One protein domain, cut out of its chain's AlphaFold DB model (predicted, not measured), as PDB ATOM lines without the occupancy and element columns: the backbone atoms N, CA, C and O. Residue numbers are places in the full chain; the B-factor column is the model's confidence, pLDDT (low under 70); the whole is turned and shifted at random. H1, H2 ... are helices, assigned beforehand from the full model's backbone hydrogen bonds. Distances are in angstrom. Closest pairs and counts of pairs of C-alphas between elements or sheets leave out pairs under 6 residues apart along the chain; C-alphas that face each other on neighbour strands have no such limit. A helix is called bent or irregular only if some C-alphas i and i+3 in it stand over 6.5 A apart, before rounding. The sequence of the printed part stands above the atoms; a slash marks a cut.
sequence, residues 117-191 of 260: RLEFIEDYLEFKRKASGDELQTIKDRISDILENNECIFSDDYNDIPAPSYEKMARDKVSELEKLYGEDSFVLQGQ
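What this domain is: This is residues 117 to 191 of the 260 residues of an uncharacterized protein of Hahella sp. KA22 (UniProt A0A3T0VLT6). Three long helices, H1, H2 and H4, lie side by side as a small bundle, their centres making a triangle, with H2 and H4 meeting over only part of their lengths. The short H3 packs on H2, on the side away from H1, and after H4 residues 182 to 191 fold back. The printed part has 75 residues, with four named helices in the order H1, H2, H3, H4 and no named strand; the class is all helix. It is compact, with a radius of gyration of the C-alphas of 11.6 A, and spans 33 by 22 by 19 A.

How they stand to each other: H4, residues 163 to 181, is the longest helix. It touches H1, residues 118 to 130, at a shallow tilt of 11 degrees, opposite ways; the closest C-alphas, of Leu 118 and Val 174, are 6.3 A apart. With residues 170 to 177 alone H4 touches residues 143 to 147 of H2, residues 133 to 147, at a shallow tilt of 27 degrees, the same way; the closest C-alphas, of Leu 147 and Lys 173, are 6.7 A apart. H1 and H2 form a helical hairpin and touch at a shallow tilt of 17 degrees, opposite ways, closest at the C-alphas of Lys 128 and Leu 136, 5.8 A apart. H2 is the hub and also touches H3, residues 153 to 156, closest at the C-alphas of Ser 144 and Phe 154, 5.0 A apart. H3 is close to H4 but not clearly touching, with 7.8 A between the closest C-alphas, of Phe 154 and Tyr 166, and is apart from H1. In H2 and H4 every O i to N i+4 pair is within hydrogen-bond range, in H1 6 of 9; H3 is too short for such a pair.

Where its parts are: H1 begins at C-alpha 118 (46.584, 42.406, -24.669) and is 20.3 A long; it is irregular, only just, with C-alphas 119 and 122 6.51 A apart. H2 is 21.7 A long and H4 27.0 A, ending at C-alpha 181 (56.479, 44.809, -21.294).

The domain as a whole: The farthest C-alphas, of Gly 133 and Leu 180, are 33.9 A apart. The printed part has no cut and no long link. The pLDDT is under 70 at residues 150 to 152 and 156 to 160.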
ATOM      1  N   ARG A 117      45.178  40.935 -20.454       90.38
ATOM      2  CA  ARG A 117      45.912  40.313 -21.550       90.38
ATOM      3  C   ARG A 117      45.627  41.085 -22.829       90.38
ATOM      4  O   ARG A 117      44.482  41.153 -23.278       90.38
ATOM      5  N   LEU A 118      46.684  41.612 -23.441       94.56
ATOM      6  CA  LEU A 118      46.584  42.406 -24.669       94.56
ATOM      7  C   LEU A 118      45.966  41.615 -25.837       94.56
ATOM      8  O   LEU A 118      45.316  42.205 -26.698       94.56
ATOM      9  N   GLU A 119      46.082  40.283 -25.833       94.31
ATOM     10  CA  GLU A 119      45.499  39.418 -26.869       94.31
ATOM     11  C   GLU A 119      43.967  39.537 -26.989       94.31
ATOM     12  O   GLU A 119      43.427  39.349 -28.078       94.31
ATOM     13  N   PHE A 120      43.264  39.906 -25.911       96.00
ATOM     14  CA  PHE A 120      41.806  40.071 -25.937       96.00
ATOM     15  C   PHE A 120      41.347  41.385 -26.577       96.00
ATOM     16  O   PHE A 120      40.155  41.563 -26.814       96.00
ATOM     17  N   ILE A 121      42.262  42.297 -26.922       96.81
ATOM     18  CA  ILE A 121      41.900  43.534 -27.627       96.81
ATOM     19  C   ILE A 121      41.255  43.231 -28.981       96.81
ATOM     20  O   ILE A 121      40.284  43.892 -29.343       96.81
ATOM     21  N   GLU A 122      41.705  42.207 -29.710       96.44
ATOM     22  CA  GLU A 122      41.050  41.824 -30.969       96.44
ATOM     23  C   GLU A 122      39.615  41.326 -30.754       96.44
ATOM     24  O   GLU A 122      38.726  41.682 -31.534       96.44
ATOM     25  N   ASP A 123      39.370  40.583 -29.670       97.56
ATOM     26  CA  ASP A 123      38.026  40.137 -29.296       97.56
ATOM     27  C   ASP A 123      37.128  41.350 -28.992       97.56
ATOM     28  O   ASP A 123      36.039  41.471 -29.561       97.56
ATOM     29  N   TYR A 124      37.603  42.330 -28.210       96.69
ATOM     30  CA  TYR A 124      36.859  43.577 -27.976       96.69
ATOM     31  C   TYR A 124      36.583  44.363 -29.254       96.69
ATOM     32  O   TYR A 124      35.476  44.876 -29.430       96.69
ATOM     33  N   LEU A 125      37.552  44.463 -30.170       95.81
ATOM     34  CA  LEU A 125      37.338  45.117 -31.460       95.81
ATOM     35  C   LEU A 125      36.265  44.389 -32.281       95.81
ATOM     36  O   LEU A 125      35.467  45.045 -32.955       95.81
ATOM     37  N   GLU A 126      36.192  43.058 -32.213       95.94
ATOM     38  CA  GLU A 126      35.109  42.301 -32.835       95.94
ATOM     39  C   GLU A 126      33.754  42.567 -32.163       95.94
ATOM     40  O   GLU A 126      32.777  42.847 -32.869       95.94
ATOM     41  N   PHE A 127      33.684  42.532 -30.830       95.44
ATOM     42  CA  PHE A 127      32.459  42.823 -30.078       95.44
ATOM     43  C   PHE A 127      31.948  44.232 -30.392       95.44
ATOM     44  O   PHE A 127      30.775  44.419 -30.726       95.44
ATOM     45  N   LYS A 128      32.856  45.212 -30.432       93.12
ATOM     46  CA  LYS A 128      32.580  46.613 -30.767       93.12
ATOM     47  C   LYS A 128      31.888  46.778 -32.123       93.12
ATOM     48  O   LYS A 128      31.051  47.662 -32.275       93.12
ATOM     49  N   ARG A 129      32.225  45.962 -33.131       92.25
ATOM     50  CA  ARG A 129      31.592  46.034 -34.468       92.25
ATOM     51  C   ARG A 129      30.117  45.627 -34.447       92.25
ATOM     52  O   ARG A 129      29.386  45.995 -35.364       92.25
ATOM     53  N   LYS A 130      29.707  44.838 -33.450       91.19
ATOM     54  CA  LYS A 130      28.351  44.282 -33.307       91.19
ATOM     55  C   LYS A 130      27.525  45.027 -32.252       91.19
ATOM     56  O   LYS A 130      26.301  45.012 -32.334       91.19
ATOM     57  N   ALA A 131      28.185  45.657 -31.283       91.88
ATOM     58  CA  ALA A 131      27.556  46.362 -30.175       91.88
ATOM     59  C   ALA A 131      26.959  47.722 -30.576       91.88
ATOM     60  O   ALA A 131      27.335  48.340 -31.575       91.88
ATOM     61  N   SER A 132      26.023  48.206 -29.760       90.19
ATOM     62  CA  SER A 132      25.396  49.523 -29.906       90.19
ATOM     63  C   SER A 132      24.959  50.064 -28.543       90.19
ATOM     64  O   SER A 132      24.864  49.295 -27.587       90.19
ATOM     65  N   GLY A 133      24.685  51.369 -28.455       90.25
ATOM     66  CA  GLY A 133      24.227  52.004 -27.214       90.25
ATOM     67  C   GLY A 133      25.238  51.864 -26.075       90.25
ATOM     68  O   GLY A 133      26.441  51.996 -26.302       90.25
ATOM     69  N   ASP A 134      24.741  51.566 -24.878       90.44
ATOM     70  CA  ASP A 134      25.550  51.471 -23.658       90.44
ATOM     71  C   ASP A 134      26.594  50.346 -23.737       90.44
ATOM     72  O   ASP A 134      27.730  50.534 -23.318       90.44
ATOM     73  N   GLU A 135      26.270  49.223 -24.394       93.44
ATOM     74  CA  GLU A 135      27.215  48.114 -24.589       93.44
ATOM     75  C   GLU A 135      28.462  48.548 -25.366       93.44
ATOM     76  O   GLU A 135      29.588  48.160 -25.052       93.44
ATOM     77  N   LEU A 136      28.258  49.365 -26.404       92.19
ATOM     78  CA  LEU A 136      29.351  49.891 -27.212       92.19
ATOM     79  C   LEU A 136      30.265  50.785 -26.373       92.19
ATOM     80  O   LEU A 136      31.481  50.745 -26.566       92.19
ATOM     81  N   GLN A 137      29.688  51.583 -25.473       90.69
ATOM     82  CA  GLN A 137      30.464  52.424 -24.571       90.69
ATOM     83  C   GLN A 137      31.248  51.568 -23.579       90.69
ATOM     84  O   GLN A 137      32.457  51.734 -23.489       90.69
ATOM     85  N   THR A 138      30.624  50.566 -22.953       91.69
ATOM     86  CA  THR A 138      31.333  49.652 -22.046       91.69
ATOM     87  C   THR A 138      32.530  48.987 -22.722       91.69
ATOM     88  O   THR A 138      33.620  48.971 -22.161       91.69
ATOM     89  N   ILE A 139      32.380  48.483 -23.951       94.06
ATOM     90  CA  ILE A 139      33.499  47.868 -24.683       94.06
ATOM     91  C   ILE A 139      34.633  48.874 -24.923       94.06
ATOM     92  O   ILE A 139      35.806  48.527 -24.784       94.06
ATOM     93  N   LYS A 140      34.299  50.117 -25.285       91.38
ATOM     94  CA  LYS A 140      35.289  51.189 -25.463       91.38
ATOM     95  C   LYS A 140      36.013  51.507 -24.159       91.38
ATOM     96  O   LYS A 140      37.237  51.616 -24.173       91.38
ATOM     97  N   ASP A 141      35.272  51.597 -23.061       90.69
ATOM     98  CA  ASP A 141      35.819  51.840 -21.732       90.69
ATOM     99  C   ASP A 141      36.773  50.707 -21.340       90.69
ATOM    100  O   ASP A 141      37.863  50.982 -20.863       90.69
ATOM    101  N   ARG A 142      36.458  49.439 -21.650       92.69
ATOM    102  CA  ARG A 142      37.375  48.311 -21.385       92.69
ATOM    103  C   ARG A 142      38.628  48.314 -22.243       92.69
ATOM    104  O   ARG A 142      39.697  47.975 -21.744       92.69
ATOM    105  N   ILE A 143      38.531  48.720 -23.506       94.44
ATOM    106  CA  ILE A 143      39.719  48.932 -24.342       94.44
ATOM    107  C   ILE A 143      40.585  50.048 -23.738       94.44
ATOM    108  O   ILE A 143      41.797  49.871 -23.617       94.44
ATOM    109  N   SER A 144      39.968  51.160 -23.327       92.12
ATOM    110  CA  SER A 144      40.638  52.276 -22.647       92.12
ATOM    111  C   SER A 144      41.321  51.810 -21.358       92.12
ATOM    112  O   SER A 144      42.528  51.967 -21.213       92.12
ATOM    113  N   ASP A 145      40.586  51.109 -20.490       90.12
ATOM    114  CA  ASP A 145      41.053  50.576 -19.208       90.12
ATOM    115  C   ASP A 145      42.276  49.664 -19.346       90.12
ATOM    116  O   ASP A 145      43.029  49.523 -18.389       90.12
ATOM    117  N   ILE A 146      42.459  48.992 -20.485       92.69
ATOM    118  CA  ILE A 146      43.625  48.137 -20.739       92.69
ATOM    119  C   ILE A 146      44.765  48.965 -21.340       92.69
ATOM    120  O   ILE A 146      45.906  48.876 -20.885       92.69
ATOM    121  N   LEU A 147      44.477  49.772 -22.363       93.81
ATOM    122  CA  LEU A 147      45.497  50.400 -23.207       93.81
ATOM    123  C   LEU A 147      45.996  51.758 -22.697       93.81
ATOM    124  O   LEU A 147      47.076  52.199 -23.108       93.81
ATOM    125  N   GLU A 148      45.236  52.430 -21.836       88.19
ATOM    126  CA  GLU A 148      45.432  53.839 -21.501       88.19
ATOM    127  C   GLU A 148      45.364  54.098 -20.008       88.19
ATOM    128  O   GLU A 148      44.545  53.542 -19.294       88.19
ATOM    129  N   ASN A 149      46.224  54.994 -19.535       76.38
ATOM    130  CA  ASN A 149      46.273  55.343 -18.123       76.38
ATOM    131  C   ASN A 149      45.156  56.319 -17.730       76.38
ATOM    132  O   ASN A 149      44.274  55.979 -16.957       76.38
ATOM    133  N   ASN A 150      45.206  57.543 -18.269       67.19
ATOM    134  CA  ASN A 150      44.309  58.644 -17.886       67.19
ATOM    135  C   ASN A 150      43.883  59.519 -19.074       67.19
ATOM    136  O   ASN A 150      43.258  60.557 -18.876       67.19
ATOM    137  N   GLU A 151      44.294  59.173 -20.296       60.88
ATOM    138  CA  GLU A 151      44.025  60.018 -21.466       60.88
ATOM    139  C   GLU A 151      42.620  59.776 -22.042       60.88
ATOM    140  O   GLU A 151      42.151  60.620 -22.797       60.88
ATOM    141  N   CYS A 152      41.940  58.688 -21.635       67.94
ATOM    142  CA  CYS A 152      40.558  58.332 -22.001       67.94
ATOM    143  C   CYS A 152      40.241  58.512 -23.496       67.94
ATOM    144  O   CYS A 152      39.098  58.765 -23.887       67.94
ATOM    145  N   ILE A 153      41.253  58.372 -24.357       72.12
ATOM    146  CA  ILE A 153      41.132  58.630 -25.787       72.12
ATOM    147  C   ILE A 153      40.205  57.570 -26.365       72.12
ATOM    148  O   ILE A 153      39.342  57.897 -27.172       72.12
ATOM    149  N   PHE A 154      40.314  56.310 -25.935       75.06
ATOM    150  CA  PHE A 154      39.442  55.253 -26.446       75.06
ATOM    151  C   PHE A 154      37.983  55.343 -25.955       75.06
ATOM    152  O   PHE A 154      37.123  54.766 -26.634       75.06
ATOM    153  N   SER A 155      37.683  56.062 -24.859       72.75
ATOM    154  CA  SER A 155      36.330  56.183 -24.279       72.75
ATOM    155  C   SER A 155      35.581  57.462 -24.684       72.75
ATOM    156  O   SER A 155      34.442  57.357 -25.151       72.75
ATOM    157  N   ASP A 156      36.199  58.644 -24.568       63.56
ATOM    158  CA  ASP A 156      35.468  59.926 -24.491       63.56
ATOM    159  C   ASP A 156      35.379  60.675 -25.837       63.56
ATOM    160  O   ASP A 156      34.347  61.266 -26.162       63.56
ATOM    161  N   ASP A 157      36.413  60.594 -26.679       56.75
ATOM    162  CA  ASP A 157      36.553  61.433 -27.886       56.75
ATOM    163  C   ASP A 157      36.020  60.781 -29.185       56.75
ATOM    164  O   ASP A 157      36.127  61.326 -30.287       56.75
ATOM    165  N   TYR A 158      35.441  59.578 -29.099       53.38
ATOM    166  CA  TYR A 158      35.423  58.650 -30.240       53.38
ATOM    167  C   TYR A 158      34.081  58.418 -30.945       53.38
ATOM    168  O   TYR A 158      33.951  57.460 -31.713       53.38
ATOM    169  N   ASN A 159      33.064  59.253 -30.724       57.66
ATOM    170  CA  ASN A 159      31.907  59.250 -31.635       57.66
ATOM    171  C   ASN A 159      32.269  59.808 -33.027       57.66
ATOM    172  O   ASN A 159      31.589  59.484 -33.999       57.66
ATOM    173  N   ASP A 160      33.383  60.546 -33.144       66.75
ATOM    174  CA  ASP A 160      33.763  61.270 -34.364       66.75
ATOM    175  C   ASP A 160      34.862  60.604 -35.207       66.75
ATOM    176  O   ASP A 160      35.135  61.036 -36.332       66.75
ATOM    177  N   ILE A 161      35.502  59.539 -34.717       75.50
ATOM    178  CA  ILE A 161      36.616  58.913 -35.433       75.50
ATOM    179  C   ILE A 161      36.154  57.626 -36.146       75.50
ATOM    180  O   ILE A 161      35.515  56.759 -35.540       75.50
ATOM    181  N   PRO A 162      36.497  57.451 -37.438       83.25
ATOM    182  CA  PRO A 162      36.094  56.278 -38.207       83.25
ATOM    183  C   PRO A 162      36.575  54.952 -37.606       83.25
ATOM    184  O   PRO A 162      37.714  54.840 -37.152       83.25
ATOM    185  N   ALA A 163      35.745  53.908 -37.711       84.25
ATOM    186  CA  ALA A 163      36.058  52.578 -37.181       84.25
ATOM    187  C   ALA A 163      37.436  52.021 -37.613       84.25
ATOM    188  O   ALA A 163      38.156  51.548 -36.736       84.25
ATOM    189  N   PRO A 164      37.877  52.127 -38.889       88.56
ATOM    190  CA  PRO A 164      39.209  51.657 -39.282       88.56
ATOM    191  C   PRO A 164      40.353  52.381 -38.561       88.56
ATOM    192  O   PRO A 164      41.384  51.773 -38.284       88.56
ATOM    193  N   SER A 165      40.174  53.667 -38.251       90.69
ATOM    194  CA  SER A 165      41.164  54.460 -37.520       90.69
ATOM    195  C   SER A 165      41.222  54.054 -36.047       90.69
ATOM    196  O   SER A 165      42.325  53.873 -35.539       90.69
ATOM    197  N   TYR A 166      40.066  53.822 -35.403       90.69
ATOM    198  CA  TYR A 166      40.001  53.302 -34.026       90.69
ATOM    199  C   TYR A 166      40.764  51.987 -33.893       90.69
ATOM    200  O   TYR A 166      41.652  51.855 -33.058       90.69
ATOM    201  N   GLU A 167      40.438  51.017 -34.752       93.75
ATOM    202  CA  GLU A 167      41.047  49.691 -34.683       93.75
ATOM    203  C   GLU A 167      42.553  49.743 -34.934       93.75
ATOM    204  O   GLU A 167      43.313  49.019 -34.297       93.75
ATOM    205  N   LYS A 168      42.997  50.601 -35.861       94.75
ATOM    206  CA  LYS A 168      44.423  50.796 -36.104       94.75
ATOM    207  C   LYS A 168      45.117  51.378 -34.870       94.75
ATOM    208  O   LYS A 168      46.154  50.862 -34.485       94.75
ATOM    209  N   MET A 169      44.540  52.403 -34.243       92.88
ATOM    210  CA  MET A 169      45.112  53.013 -33.037       92.88
ATOM    211  C   MET A 169      45.212  52.021 -31.876       92.88
ATOM    212  O   MET A 169      46.257  51.953 -31.237       92.88
ATOM    213  N   ALA A 170      44.173  51.212 -31.646       94.75
ATOM    214  CA  ALA A 170      44.197  50.174 -30.618       94.75
ATOM    215  C   ALA A 170      45.323  49.153 -30.869       94.75
ATOM    216  O   ALA A 170      46.112  48.870 -29.972       94.75
ATOM    217  N   ARG A 171      45.467  48.665 -32.110       97.06
ATOM    218  CA  ARG A 171      46.541  47.730 -32.501       97.06
ATOM    219  C   ARG A 171      47.939  48.336 -32.405       97.06
ATOM    220  O   ARG A 171      48.871  47.663 -31.964       97.06
ATOM    221  N   ASP A 172      48.090  49.598 -32.807       96.06
ATOM    222  CA  ASP A 172      49.353  50.331 -32.691       96.06
ATOM    223  C   ASP A 172      49.751  50.450 -31.204       96.06
ATOM    224  O   ASP A 172      50.915  50.237 -30.862       96.06
ATOM    225  N   LYS A 173      48.781  50.697 -30.309       95.62
ATOM    226  CA  LYS A 173      49.016  50.772 -28.860       95.62
ATOM    227  C   LYS A 173      49.320  49.412 -28.229       95.62
ATOM    228  O   LYS A 173      50.234  49.331 -27.416       95.62
ATOM    229  N   VAL A 174      48.632  48.343 -28.640       96.88
ATOM    230  CA  VAL A 174      48.990  46.962 -28.259       96.88
ATOM    231  C   VAL A 174      50.448  46.681 -28.621       96.88
ATOM    232  O   VAL A 174      51.230  46.326 -27.748       96.88
ATOM    233  N   SER A 175      50.845  46.955 -29.867       97.06
ATOM    234  CA  SER A 175      52.221  46.727 -30.337       97.06
ATOM    235  C   SER A 175      53.260  47.533 -29.541       97.06
ATOM    236  O   SER A 175      54.384  47.078 -29.322       97.06
ATOM    237  N   GLU A 176      52.914  48.754 -29.123       96.56
ATOM    238  CA  GLU A 176      53.752  49.582 -28.249       96.56
ATOM    239  C   GLU A 176      53.934  48.935 -26.869       96.56
ATOM    240  O   GLU A 176      55.067  48.810 -26.402       96.56
ATOM    241  N   LEU A 177      52.840  48.501 -26.239       95.81
ATOM    242  CA  LEU A 177      52.840  47.901 -24.903       95.81
ATOM    243  C   LEU A 177      53.535  46.532 -24.891       95.81
ATOM    244  O   LEU A 177      54.364  46.283 -24.018       95.81
ATOM    245  N   GLU A 178      53.298  45.687 -25.897       96.31
ATOM    246  CA  GLU A 178      53.996  44.403 -26.067       96.31
ATOM    247  C   GLU A 178      55.507  44.598 -26.230       96.31
ATOM    248  O   GLU A 178      56.304  43.826 -25.701       96.31
ATOM    249  N   LYS A 179      55.935  45.662 -26.919       96.94
ATOM    250  CA  LYS A 179      57.360  45.995 -27.046       96.94
ATOM    251  C   LYS A 179      57.976  46.463 -25.724       96.94
ATOM    252  O   LYS A 179      59.179  46.283 -25.528       96.94
ATOM    253  N   LEU A 180      57.194  47.118 -24.866       95.75
ATOM    254  CA  LEU A 180      57.657  47.643 -23.580       95.75
ATOM    255  C   LEU A 180      57.719  46.562 -22.500       95.75
ATOM    256  O   LEU A 180      58.710  46.501 -21.773       95.75
ATOM    257  N   TYR A 181      56.681  45.734 -22.408       94.25
ATOM    258  CA  TYR A 181      56.479  44.809 -21.294       94.25
ATOM    259  C   TYR A 181      56.618  43.340 -21.713       94.25
ATOM    260  O   TYR A 181      57.177  42.538 -20.968       94.25
ATOM    261  N   GLY A 182      56.220  43.005 -22.941       91.88
ATOM    262  CA  GLY A 182      56.199  41.645 -23.481       91.88
ATOM    263  C   GLY A 182      54.798  41.221 -23.927       91.88
ATOM    264  O   GLY A 182      53.795  41.760 -23.469       91.88
ATOM    265  N   GLU A 183      54.726  40.229 -24.818       88.25
ATOM    266  CA  GLU A 183      53.459  39.701 -25.368       88.25
ATOM    267  C   GLU A 183      52.573  39.037 -24.297       88.25
ATOM    268  O   GLU A 183      51.348  39.045 -24.388       88.25
ATOM    269  N   ASP A 184      53.191  38.479 -23.252       83.81
ATOM    270  CA  ASP A 184      52.498  37.772 -22.170       83.81
ATOM    271  C   ASP A 184      52.235  38.637 -20.928       83.81
ATOM    272  O   ASP A 184      51.721  38.124 -19.926       83.81
ATOM    273  N   SER A 185      52.583  39.924 -20.968       86.19
ATOM    274  CA  SER A 185      52.444  40.811 -19.815       86.19
ATOM    275  C   SER A 185      50.985  41.052 -19.446       86.19
ATOM    276  O   SER A 185      50.099  41.151 -20.296       86.19
ATOM    277  N   PHE A 186      50.754  41.175 -18.142       88.56
ATOM    278  CA  PHE A 186      49.494  41.650 -17.600       88.56
ATOM    279  C   PHE A 186      49.525  43.180 -17.605       88.56
ATOM    280  O   PHE A 186      50.354  43.776 -16.921       88.56
ATOM    281  N   VAL A 187      48.659  43.812 -18.396       91.50
ATOM    282  CA  VAL A 187      48.603  45.264 -18.567       91.50
ATOM    283  C   VAL A 187      47.222  45.789 -18.197       91.50
ATOM    284  O   VAL A 187      46.205  45.314 -18.698       91.50
ATOM    285  N   LEU A 188      47.194  46.802 -17.339       90.19
ATOM    286  CA  LEU A 188      46.012  47.595 -17.030       90.19
ATOM    287  C   LEU A 188      46.418  49.056 -16.959       90.19
ATOM    288  O   LEU A 188      47.511  49.403 -16.520       90.19
ATOM    289  N   GLN A 189      45.516  49.914 -17.399       90.00
ATOM    290  CA  GLN A 189      45.703  51.351 -17.467       90.00
ATOM    291  C   GLN A 189      46.978  51.733 -18.240       90.00
ATOM    292  O   GLN A 189      47.745  52.614 -17.841       90.00
ATOM    293  N   GLY A 190      47.268  51.001 -19.324       91.56
ATOM    294  CA  GLY A 190      48.470  51.174 -20.139       91.56
ATOM    295  C   GLY A 190      49.794  50.896 -19.412       91.56
ATOM    296  O   GLY A 190      50.844  51.305 -19.907       91.56
ATOM    297  N   GLN A 191      49.772  50.241 -18.248       92.75
ATOM    298  CA  GLN A 191      50.952  49.921 -17.441       92.75
ATOM    299  C   GLN A 191      51.011  48.429 -17.113       92.75
ATOM    300  O   GLN A 191      49.983  47.775 -16.949       92.75
TER     301      GLN A 191